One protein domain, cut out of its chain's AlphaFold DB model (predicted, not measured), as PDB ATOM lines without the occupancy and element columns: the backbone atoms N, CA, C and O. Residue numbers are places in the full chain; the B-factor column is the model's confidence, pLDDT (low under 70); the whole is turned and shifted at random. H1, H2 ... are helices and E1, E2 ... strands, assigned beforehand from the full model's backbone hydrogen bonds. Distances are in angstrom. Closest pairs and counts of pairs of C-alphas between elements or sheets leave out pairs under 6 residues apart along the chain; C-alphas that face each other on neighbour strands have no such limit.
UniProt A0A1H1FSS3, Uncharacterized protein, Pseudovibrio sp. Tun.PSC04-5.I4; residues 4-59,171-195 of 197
ATOM      1  N   ALA A   4     148.801  77.236  86.180       79.06
ATOM      2  CA  ALA A   4     148.696  77.963  84.918       79.06
ATOM      3  C   ALA A   4     150.101  78.263  84.386       79.06
ATOM      4  O   ALA A   4     150.890  78.932  85.051       79.06
ATOM      5  N   LEU A   5     150.404  77.753  83.193       84.00
ATOM      6  CA  LEU A   5     151.686  77.970  82.533       84.00
ATOM      7  C   LEU A   5     151.692  79.312  81.810       84.00
ATOM      8  O   LEU A   5     152.623  80.102  81.972       84.00
ATOM      9  N   LYS A   6     150.635  79.581  81.034       88.69
ATOM     10  CA  LYS A   6     150.499  80.805  80.241       88.69
ATOM     11  C   LYS A   6     149.038  81.066  79.882       88.69
ATOM     12  O   LYS A   6     148.251  80.129  79.743       88.69
ATOM     13  N   LYS A   7     148.686  82.344  79.744       89.81
ATOM     14  CA  LYS A   7     147.368  82.808  79.291       89.81
ATOM     15  C   LYS A   7     147.518  83.581  77.987       89.81
ATOM     16  O   LYS A   7     148.490  84.311  77.812       89.81
ATOM     17  N   TYR A   8     146.529  83.434  77.122       91.06
ATOM     18  CA  TYR A   8     146.433  84.052  75.810       91.06
ATOM     19  C   TYR A   8     145.078  84.726  75.682       91.06
ATOM     20  O   TYR A   8     144.078  84.244  76.221       91.06
ATOM     21  N   LYS A   9     145.048  85.846  74.962       87.44
ATOM     22  CA  LYS A   9     143.830  86.635  74.782       87.44
ATOM     23  C   LYS A   9     142.760  85.875  73.995       87.44
ATOM     24  O   LYS A   9     141.585  86.053  74.277       87.44
ATOM     25  N   ASN A  10     143.170  85.070  73.016       87.38
ATOM     26  CA  ASN A  10     142.302  84.278  72.144       87.38
ATOM     27  C   ASN A  10     143.085  83.098  71.531       87.38
ATOM     28  O   ASN A  10     144.295  82.955  71.750       87.38
ATOM     29  N   VAL A  11     142.394  82.268  70.743       90.31
ATOM     30  CA  VAL A  11     142.992  81.110  70.057       90.31
ATOM     31  C   VAL A  11     144.048  81.501  69.022       90.31
ATOM     32  O   VAL A  11     145.063  80.822  68.906       90.31
ATOM     33  N   THR A  12     143.883  82.625  68.320       89.69
ATOM     34  CA  THR A  12     144.853  83.090  67.318       89.69
ATOM     35  C   THR A  12     146.209  83.398  67.952       89.69
ATOM     36  O   THR A  12     147.245  82.965  67.445       89.69
ATOM     37  N   ASP A  13     146.216  84.108  69.080       91.00
ATOM     38  CA  ASP A  13     147.431  84.432  69.830       91.00
ATOM     39  C   ASP A  13     148.085  83.164  70.395       91.00
ATOM     40  O   ASP A  13     149.309  83.026  70.367       91.00
ATOM     41  N   PHE A  14     147.273  82.210  70.863       92.31
ATOM     42  CA  PHE A  14     147.745  80.908  71.332       92.31
ATOM     43  C   PHE A  14     148.425  80.100  70.215       92.31
ATOM     44  O   PHE A  14     149.560  79.653  70.386       92.31
ATOM     45  N   LEU A  15     147.784  79.974  69.049       91.31
ATOM     46  CA  LEU A  15     148.309  79.230  67.898       91.31
ATOM     47  C   LEU A  15     149.572  79.871  67.306       91.31
ATOM     48  O   LEU A  15     150.488  79.156  66.892       91.31
ATOM     49  N   LYS A  16     149.668  81.207  67.298       91.50
ATOM     50  CA  LYS A  16     150.897  81.925  66.907       91.50
ATOM     51  C   LYS A  16     152.056  81.658  67.866       91.50
ATOM     52  O   LYS A  16     153.210  81.654  67.445       91.50
ATOM     53  N   ALA A  17     151.763  81.414  69.141       91.38
ATOM     54  CA  ALA A  17     152.766  81.154  70.165       91.38
ATOM     55  C   ALA A  17     153.189  79.678  70.278       91.38
ATOM     56  O   ALA A  17     154.062  79.393  71.099       91.38
ATOM     57  N   ALA A  18     152.629  78.755  69.482       87.56
ATOM     58  CA  ALA A  18     152.860  77.306  69.589       87.56
ATOM     59  C   ALA A  18     154.352  76.930  69.702       87.56
ATOM     60  O   ALA A  18     154.760  76.310  70.681       87.56
ATOM     61  N   SER A  19     155.200  77.423  68.797       86.19
ATOM     62  CA  SER A  19     156.642  77.123  68.820       86.19
ATOM     63  C   SER A  19     157.378  77.720  70.028       86.19
ATOM     64  O   SER A  19     158.385  77.177  70.479       86.19
ATOM     65  N   SER A  20     156.902  78.845  70.574       89.00
ATOM     66  CA  SER A  20     157.442  79.397  71.824       89.00
ATOM     67  C   SER A  20     157.003  78.570  73.027       89.00
ATOM     68  O   SER A  20     157.790  78.416  73.957       89.00
ATOM     69  N   ILE A  21     155.774  78.047  73.018       90.81
ATOM     70  CA  ILE A  21     155.264  77.170  74.074       90.81
ATOM     71  C   ILE A  21     156.098  75.897  74.133       90.81
ATOM     72  O   ILE A  21     156.529  75.526  75.215       90.81
ATOM     73  N   GLU A  22     156.377  75.265  72.993       90.56
ATOM     74  CA  GLU A  22     157.206  74.053  72.933       90.56
ATOM     75  C   GLU A  22     158.574  74.261  73.601       90.56
ATOM     76  O   GLU A  22     158.972  73.475  74.462       90.56
ATOM     77  N   LYS A  23     159.248  75.376  73.290       90.69
ATOM     78  CA  LYS A  23     160.525  75.745  73.923       90.69
ATOM     79  C   LYS A  23     160.387  75.986  75.427       90.69
ATOM     80  O   LYS A  23     161.266  75.584  76.186       90.69
ATOM     81  N   ASP A  24     159.311  76.645  75.861       90.44
ATOM     82  CA  ASP A  24     159.042  76.881  77.283       90.44
ATOM     83  C   ASP A  24     158.794  75.548  78.018       90.44
ATOM     84  O   ASP A  24     159.338  75.331  79.103       90.44
ATOM     85  N   LEU A  25     158.019  74.633  77.427       89.56
ATOM     86  CA  LEU A  25     157.738  73.300  77.969       89.56
ATOM     87  C   LEU A  25     159.020  72.476  78.150       89.56
ATOM     88  O   LEU A  25     159.220  71.888  79.213       89.56
ATOM     89  N   GLU A  26     159.911  72.498  77.161       90.00
ATOM     90  CA  GLU A  26     161.195  71.795  77.211       90.00
ATOM     91  C   GLU A  26     162.172  72.436  78.212       90.00
ATOM     92  O   GLU A  26     162.726  71.754  79.070       90.00
ATOM     93  N   LYS A  27     162.383  73.758  78.147       90.12
ATOM     94  CA  LYS A  27     163.466  74.421  78.898       90.12
ATOM     95  C   LYS A  27     163.054  74.890  80.286       90.12
ATOM     96  O   LYS A  27     163.797  74.707  81.249       90.12
ATOM     97  N   LYS A  28     161.891  75.535  80.395       87.88
ATOM     98  CA  LYS A  28     161.422  76.155  81.643       87.88
ATOM     99  C   LYS A  28     160.694  75.149  82.523       87.88
ATOM    100  O   LYS A  28     160.887  75.155  83.736       87.88
ATOM    101  N   TYR A  29     159.873  74.298  81.913       86.19
ATOM    102  CA  TYR A  29     159.093  73.286  82.628       86.19
ATOM    103  C   TYR A  29     159.745  71.899  82.624       86.19
ATOM    104  O   TYR A  29     159.242  71.012  83.306       86.19
ATOM    105  N   LYS A  30     160.887  71.735  81.934       88.50
ATOM    106  CA  LYS A  30     161.705  70.510  81.916       88.50
ATOM    107  C   LYS A  30     160.907  69.254  81.546       88.50
ATOM    108  O   LYS A  30     161.180  68.174  82.068       88.50
ATOM    109  N   LEU A  31     159.910  69.388  80.665       88.69
ATOM    110  CA  LEU A  31     159.134  68.240  80.205       88.69
ATOM    111  C   LEU A  31     159.972  67.342  79.282       88.69
ATOM    112  O   LEU A  31     160.757  67.854  78.480       88.69
ATOM    113  N   PRO A  32     159.788  66.010  79.341       90.38
ATOM    114  CA  PRO A  32     160.454  65.086  78.433       90.38
ATOM    115  C   PRO A  32     160.180  65.416  76.960       90.38
ATOM    116  O   PRO A  32     159.045  65.707  76.575       90.38
ATOM    117  N   ALA A  33     161.191  65.265  76.098       90.31
ATOM    118  CA  ALA A  33     161.073  65.555  74.664       90.31
ATOM    119  C   ALA A  33     159.923  64.788  73.974       90.31
ATOM    120  O   ALA A  33     159.304  65.300  73.041       90.31
ATOM    121  N   LYS A  34     159.602  63.572  74.445       91.25
ATOM    122  CA  LYS A  34     158.455  62.785  73.958       91.25
ATOM    123  C   LYS A  34     157.111  63.490  74.191       91.25
ATOM    124  O   LYS A  34     156.264  63.486  73.301       91.25
ATOM    125  N   ASP A  35     156.945  64.140  75.339       90.88
ATOM    126  CA  ASP A  35     155.706  64.818  75.721       90.88
ATOM    127  C   ASP A  35     155.578  66.158  74.991       90.88
ATOM    128  O   ASP A  35     154.505  66.495  74.492       90.88
ATOM    129  N   VAL A  36     156.697  66.870  74.809       91.06
ATOM    130  CA  VAL A  36     156.752  68.079  73.969       91.06
ATOM    131  C   VAL A  36     156.381  67.752  72.517       91.06
ATOM    132  O   VAL A  36     155.576  68.461  71.918       91.06
ATOM    133  N   LYS A  37     156.875  66.636  71.957       91.81
ATOM    134  CA  LYS A  37     156.483  66.175  70.611       91.81
ATOM    135  C   LYS A  37     154.997  65.824  70.513       91.81
ATOM    136  O   LYS A  37     154.373  66.137  69.499       91.81
ATOM    137  N   ARG A  38     154.414  65.189  71.539       90.31
ATOM    138  CA  ARG A  38     152.963  64.926  71.589       90.31
ATOM    139  C   ARG A  38     152.172  66.230  71.572       90.31
ATOM    140  O   ARG A  38     151.247  66.350  70.774       90.31
ATOM    141  N   PHE A  39     152.575  67.212  72.379       90.69
ATOM    142  CA  PHE A  39     151.979  68.546  72.360       90.69
ATOM    143  C   PHE A  39     152.076  69.197  70.975       90.69
ATOM    144  O   PHE A  39     151.051  69.589  70.424       90.69
ATOM    145  N   ALA A  40     153.265  69.227  70.368       90.56
ATOM    146  CA  ALA A  40     153.475  69.789  69.031       90.56
ATOM    147  C   ALA A  40     152.592  69.111  67.968       90.56
ATOM    148  O   ALA A  40     152.016  69.779  67.111       90.56
ATOM    149  N   LYS A  41     152.423  67.784  68.055       91.50
ATOM    150  CA  LYS A  41     151.531  67.029  67.166       91.50
ATOM    151  C   LYS A  41     150.078  67.476  67.311       91.50
ATOM    152  O   LYS A  41     149.430  67.707  66.297       91.50
ATOM    153  N   VAL A  42     149.571  67.633  68.532       88.44
ATOM    154  CA  VAL A  42     148.198  68.128  68.739       88.44
ATOM    155  C   VAL A  42     148.050  69.569  68.241       88.44
ATOM    156  O   VAL A  42     147.105  69.880  67.528       88.44
ATOM    157  N   MET A  43     149.030  70.429  68.525       89.19
ATOM    158  CA  MET A  43     149.036  71.832  68.100       89.19
ATOM    159  C   MET A  43     149.227  72.038  66.589       89.19
ATOM    160  O   MET A  43     149.034  73.151  66.094       89.19
ATOM    161  N   SER A  44     149.600  70.988  65.849       89.88
ATOM    162  CA  SER A  44     149.747  71.047  64.392       89.88
ATOM    163  C   SER A  44     148.402  71.155  63.664       89.88
ATOM    164  O   SER A  44     148.345  71.781  62.604       89.88
ATOM    165  N   ASP A  45     147.310  70.651  64.257       91.25
ATOM    166  CA  ASP A  45     145.950  70.811  63.729       91.25
ATOM    167  C   ASP A  45     145.345  72.162  64.139       91.25
ATOM    168  O   ASP A  45     144.428  72.275  64.956       91.25
ATOM    169  N   LYS A  46     145.896  73.229  63.560       90.94
ATOM    170  CA  LYS A  46     145.462  74.602  63.843       90.94
ATOM    171  C   LYS A  46     143.983  74.816  63.518       90.94
ATOM    172  O   LYS A  46     143.285  75.473  64.285       90.94
ATOM    173  N   ASN A  47     143.512  74.235  62.417       90.94
ATOM    174  CA  ASN A  47     142.140  74.406  61.949       90.94
ATOM    175  C   ASN A  47     141.136  73.695  62.865       90.94
ATOM    176  O   ASN A  47     140.097  74.272  63.183       90.94
ATOM    177  N   GLY A  48     141.434  72.472  63.320       92.19
ATOM    178  CA  GLY A  48     140.585  71.758  64.275       92.19
ATOM    179  C   GLY A  48     140.476  72.486  65.617       92.19
ATOM    180  O   GLY A  48     139.378  72.628  66.163       92.19
ATOM    181  N   ILE A  49     141.592  73.035  66.108       91.25
ATOM    182  CA  ILE A  49     141.630  73.844  67.335       91.25
ATOM    183  C   ILE A  49     140.808  75.130  67.177       91.25
ATOM    184  O   ILE A  49     140.000  75.458  68.046       91.25
ATOM    185  N   GLU A  50     140.971  75.848  66.064       91.50
ATOM    186  CA  GLU A  50     140.203  77.064  65.790       91.50
ATOM    187  C   GLU A  50     138.704  76.774  65.653       91.50
ATOM    188  O   GLU A  50     137.885  77.502  66.210       91.50
ATOM    189  N   LYS A  51     138.329  75.674  64.991       91.44
ATOM    190  CA  LYS A  51     136.928  75.257  64.863       91.44
ATOM    191  C   LYS A  51     136.298  74.929  66.218       91.44
ATOM    192  O   LYS A  51     135.183  75.371  66.479       91.44
ATOM    193  N   THR A  52     137.012  74.199  67.076       91.56
ATOM    194  CA  THR A  52     136.558  73.873  68.442       91.56
ATOM    195  C   THR A  52     136.338  75.150  69.250       91.56
ATOM    196  O   THR A  52     135.281  75.348  69.841       91.56
ATOM    197  N   TYR A  53     137.297  76.075  69.189       91.56
ATOM    198  CA  TYR A  53     137.172  77.378  69.831       91.56
ATOM    199  C   TYR A  53     135.965  78.174  69.319       91.56
ATOM    200  O   TYR A  53     135.219  78.746  70.111       91.56
ATOM    201  N   MET A  54     135.762  78.227  68.000       90.12
ATOM    202  CA  MET A  54     134.644  78.970  67.418       90.12
ATOM    203  C   MET A  54     133.296  78.360  67.789       90.12
ATOM    204  O   MET A  54     132.377  79.123  68.057       90.12
ATOM    205  N   ALA A  55     133.189  77.032  67.881       90.56
ATOM    206  CA  ALA A  55     131.974  76.377  68.356       90.56
ATOM    207  C   ALA A  55     131.618  76.826  69.784       90.56
ATOM    208  O   ALA A  55     130.496  77.257  70.025       90.56
ATOM    209  N   LEU A  56     132.596  76.854  70.697       90.25
ATOM    210  CA  LEU A  56     132.388  77.343  72.066       90.25
ATOM    211  C   LEU A  56     131.968  78.813  72.125       90.25
ATOM    212  O   LEU A  56     131.158  79.198  72.965       90.25
ATOM    213  N   VAL A  57     132.549  79.646  71.256       90.69
ATOM    214  CA  VAL A  57     132.143  81.048  71.136       90.69
ATOM    215  C   VAL A  57     130.700  81.123  70.643       90.69
ATOM    216  O   VAL A  57     129.932  81.896  71.194       90.69
ATOM    217  N   GLU A  58     130.316  80.331  69.643       90.31
ATOM    218  CA  GLU A  58     128.972  80.331  69.049       90.31
ATOM    219  C   GLU A  58     127.887  79.747  69.971       90.31
ATOM    220  O   GLU A  58     126.716  80.103  69.826       90.31
ATOM    221  N   GLU A  59     128.266  78.944  70.966       90.50
ATOM    222  CA  GLU A  59     127.384  78.459  72.039       90.50
ATOM    223  C   GLU A  59     127.006  79.538  73.070       90.50
ATOM    224  O   GLU A  59     126.163  79.302  73.940       90.50
ATOM    225  N   GLY A 171     139.314  83.667  76.667       86.75
ATOM    226  CA  GLY A 171     140.773  83.506  76.696       86.75
ATOM    227  C   GLY A 171     141.198  82.036  76.582       86.75
ATOM    228  O   GLY A 171     140.450  81.135  76.956       86.75
ATOM    229  N   VAL A 172     142.425  81.782  76.127       90.75
ATOM    230  CA  VAL A 172     143.010  80.430  76.122       90.75
ATOM    231  C   VAL A 172     144.062  80.331  77.220       90.75
ATOM    232  O   VAL A 172     144.939  81.183  77.334       90.75
ATOM    233  N   THR A 173     143.986  79.306  78.064       91.44
ATOM    234  CA  THR A 173     144.947  79.069  79.148       91.44
ATOM    235  C   THR A 173     145.562  77.689  79.011       91.44
ATOM    236  O   THR A 173     144.845  76.695  79.026       91.44
ATOM    237  N   LEU A 174     146.890  77.621  78.968       91.25
ATOM    238  CA  LEU A 174     147.619  76.364  79.106       91.25
ATOM    239  C   LEU A 174     147.904  76.118  80.591       91.25
ATOM    240  O   LEU A 174     148.536  76.950  81.251       91.25
ATOM    241  N   LYS A 175     147.439  74.990  81.121       90.50
ATOM    242  CA  LYS A 175     147.711  74.527  82.486       90.50
ATOM    243  C   LYS A 175     148.445  73.190  82.461       90.50
ATOM    244  O   LYS A 175     148.350  72.447  81.492       90.50
ATOM    245  N   THR A 176     149.141  72.889  83.549       86.44
ATOM    246  CA  THR A 176     149.649  71.546  83.847       86.44
ATOM    247  C   THR A 176     149.275  71.154  85.268       86.44
ATOM    248  O   THR A 176     149.218  72.021  86.140       86.44
ATOM    249  N   ASP A 177     149.027  69.877  85.515       81.50
ATOM    250  CA  ASP A 177     148.878  69.304  86.858       81.50
ATOM    251  C   ASP A 177     149.921  68.210  87.148       81.50
ATOM    252  O   ASP A 177     149.685  67.326  87.968       81.50
ATOM    253  N   ASP A 178     151.064  68.281  86.458       77.69
ATOM    254  CA  ASP A 178     152.189  67.332  86.480       77.69
ATOM    255  C   ASP A 178     151.884  65.960  85.849       77.69
ATOM    256  O   ASP A 178     152.806  65.233  85.482       77.69
ATOM    257  N   LYS A 179     150.603  65.624  85.642       85.56
ATOM    258  CA  LYS A 179     150.146  64.417  84.932       85.56
ATOM    259  C   LYS A 179     149.645  64.713  83.526       85.56
ATOM    260  O   LYS A 179     149.633  63.824  82.678       85.56
ATOM    261  N   SER A 180     149.211  65.941  83.276       89.31
ATOM    262  CA  SER A 180     148.644  66.348  82.000       89.31
ATOM    263  C   SER A 180     148.947  67.806  81.671       89.31
ATOM    264  O   SER A 180     149.067  68.647  82.560       89.31
ATOM    265  N   LEU A 181     149.040  68.111  80.376       90.31
ATOM    266  CA  LEU A 181     148.910  69.461  79.839       90.31
ATOM    267  C   LEU A 181     147.478  69.658  79.362       90.31
ATOM    268  O   LEU A 181     146.999  68.900  78.522       90.31
ATOM    269  N   VAL A 182     146.821  70.701  79.859       91.25
ATOM    270  CA  VAL A 182     145.432  71.012  79.527       91.25
ATOM    271  C   VAL A 182     145.346  72.394  78.895       91.25
ATOM    272  O   VAL A 182     145.758  73.390  79.497       91.25
ATOM    273  N   VAL A 183     144.782  72.467  77.692       91.12
ATOM    274  CA  VAL A 183     144.380  73.718  77.047       91.12
ATOM    275  C   VAL A 183     142.926  73.983  77.409       91.12
ATOM    276  O   VAL A 183     142.023  73.247  77.021       91.12
ATOM    277  N   ILE A 184     142.714  75.050  78.168       90.38
ATOM    278  CA  ILE A 184     141.391  75.549  78.531       90.38
ATOM    279  C   ILE A 184     141.041  76.679  77.573       90.38
ATOM    280  O   ILE A 184     141.807  77.638  77.464       90.38
ATOM    281  N   MET A 185     139.892  76.589  76.914       91.12
ATOM    282  CA  MET A 185     139.352  77.631  76.042       91.12
ATOM    283  C   MET A 185     138.105  78.215  76.706       91.12
ATOM    284  O   MET A 185     137.136  77.513  76.985       91.12
ATOM    285  N   GLY A 186     138.153  79.499  77.059       84.88
ATOM    286  CA  GLY A 186     137.145  80.114  77.920       84.88
ATOM    287  C   GLY A 186     137.110  79.453  79.301       84.88
ATOM    288  O   GLY A 186     138.013  79.656  80.117       84.88
ATOM    289  N   LYS A 187     136.053  78.682  79.572       82.06
ATOM    290  CA  LYS A 187     135.835  77.986  80.853       82.06
ATOM    291  C   LYS A 187     135.992  76.465  80.762       82.06
ATOM    292  O   LYS A 187     135.970  75.815  81.805       82.06
ATOM    293  N   SER A 188     136.189  75.920  79.563       84.62
ATOM    294  CA  SER A 188     136.126  74.481  79.308       84.62
ATOM    295  C   SER A 188     137.500  73.904  78.938       84.62
ATOM    296  O   SER A 188     138.278  74.567  78.243       84.62
ATOM    297  N   PRO A 189     137.865  72.713  79.452       87.88
ATOM    298  CA  PRO A 189     139.078  72.010  79.048       87.88
ATOM    299  C   PRO A 189     138.849  71.279  77.717       87.88
ATOM    300  O   PRO A 189     138.126  70.292  77.676       87.88
ATOM    301  N   GLU A 190     139.506  71.732  76.648       88.94
ATOM    302  CA  GLU A 190     139.245  71.233  75.285       88.94
ATOM    303  C   GLU A 190     140.317  70.280  74.766       88.94
ATOM    304  O   GLU A 190     140.053  69.396  73.956       88.94
ATOM    305  N   VAL A 191     141.552  70.446  75.230       86.94
ATOM    306  CA  VAL A 191     142.666  69.582  74.837       86.94
ATOM    307  C   VAL A 191     143.375  69.130  76.093       86.94
ATOM    308  O   VAL A 191     143.808  69.964  76.884       86.94
ATOM    309  N   SER A 192     143.524  67.820  76.260       87.31
ATOM    310  CA  SER A 192     144.295  67.226  77.347       87.31
ATOM    311  C   SER A 192     145.333  66.266  76.784       87.31
ATOM    312  O   SER A 192     145.025  65.417  75.949       87.31
ATOM    313  N   ILE A 193     146.576  66.419  77.227       88.31
ATOM    314  CA  ILE A 193     147.713  65.601  76.814       88.31
ATOM    315  C   ILE A 193     148.313  64.991  78.069       88.31
ATOM    316  O   ILE A 193     148.841  65.711  78.913       88.31
ATOM    317  N   VAL A 194     148.247  63.666  78.187       88.25
ATOM    318  CA  VAL A 194     148.851  62.930  79.304       88.25
ATOM    319  C   VAL A 194     150.376  62.967  79.188       88.25
ATOM    320  O   VAL A 194     150.936  62.714  78.119       88.25
ATOM    321  N   LEU A 195     151.036  63.284  80.298       85.75
ATOM    322  CA  LEU A 195     152.488  63.355  80.435       85.75
ATOM    323  C   LEU A 195     153.048  62.028  80.959       85.75
ATOM    324  O   LEU A 195     152.373  61.297  81.683       85.75
TER     325      LEU A 195
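Overview. This is residues 4 to 59 and 171 to 195 of the 197 residues of an uncharacterized protein of Pseudovibrio sp. Tun.PSC04-5.I4 (UniProt A0A1H1FSS3). One twisted sheet of four strands has helices over one face, and its other face is bare. In the helical layer, the hairpin of H2 and H3 and the long helix H4 reach toward opposite ends of the longest axis, with H1 packed beside H4. The printed part has 81 residues, running E1, H1, H2, H3, H4, E2, E3, E4; the sheet's order is E1, E2, E3, E4, fully antiparallel, and the class is mixed, helices and strands. It is compact, with a radius of gyration of the C-alphas of 11.9 A, but elongated in outline, spanning 36 by 21 by 19 A.

Arrangement. E1, residues 4 to 8, is an edge strand and the antiparallel neighbour of E2, residues 172 to 176, with N 5 and O 174 at 2.8 A, within hydrogen-bond range. E2 and E3, residues 180 to 185, form a hairpin, with N 173 and O 184 at 2.8 A. E3 and E4, residues 188 to 194, form another, with N 181 and O 193 at 2.8 A. E2, E3 and E4 make a meander, each strand the antiparallel neighbour of the one before. H1, residues 11 to 16, stands up from the sheet at 44 degrees; its closest C-alphas to E2 are those of Val 11 and Val 172, 6.1 A. H2, residues 18 to 27, only grazes the sheet with residues 21 to 25. H2 and H3, residues 33 to 43, touch as a helical hairpin, opposite ways at a shallow tilt of 16 degrees; their closest C-alphas are those of Glu 22 and Val 36, 6.1 A. H3 is over E4, only just slantwise to the strands, at 30.0 degrees on the local plane. H4, residues 46 to 58, is on the same face as H1 and H3 and runs along the strands, at 19 degrees to E4 on the local plane. H1 and H4 touch, opposite ways at a shallow tilt of 20 degrees; their closest C-alphas are those of Val 11 and Glu 50, 6.5 A. H2 and H4 are apart. In H1, H2, H3 and H4 every O i to N i+4 pair is within hydrogen-bond range.

Along the chain. E1 begins at C-alpha 4 (148.696, 77.963, 84.918) and is 11.2 A long. H1 measures 8.5 A, H2 14.4 A, H3 15.1 A and H4 18.2 A, ending at C-alpha 58 (128.972, 80.331, 69.049). E2 measures 13.5 A, E3 15.8 A and E4 17.2 A, ending at C-alpha 194 (148.851, 62.930, 79.304).

Size, cuts and confidence. The C-alphas farthest apart are those of Lys 27 and Glu 59, 36.9 A. Residues 60 to 170 are not printed; C-alphas 59 and 171 are 15.0 A apart across this cut. The links printed whole are tight. The mean pLDDT of the printed part is 89.2, and no printed residue is under 70.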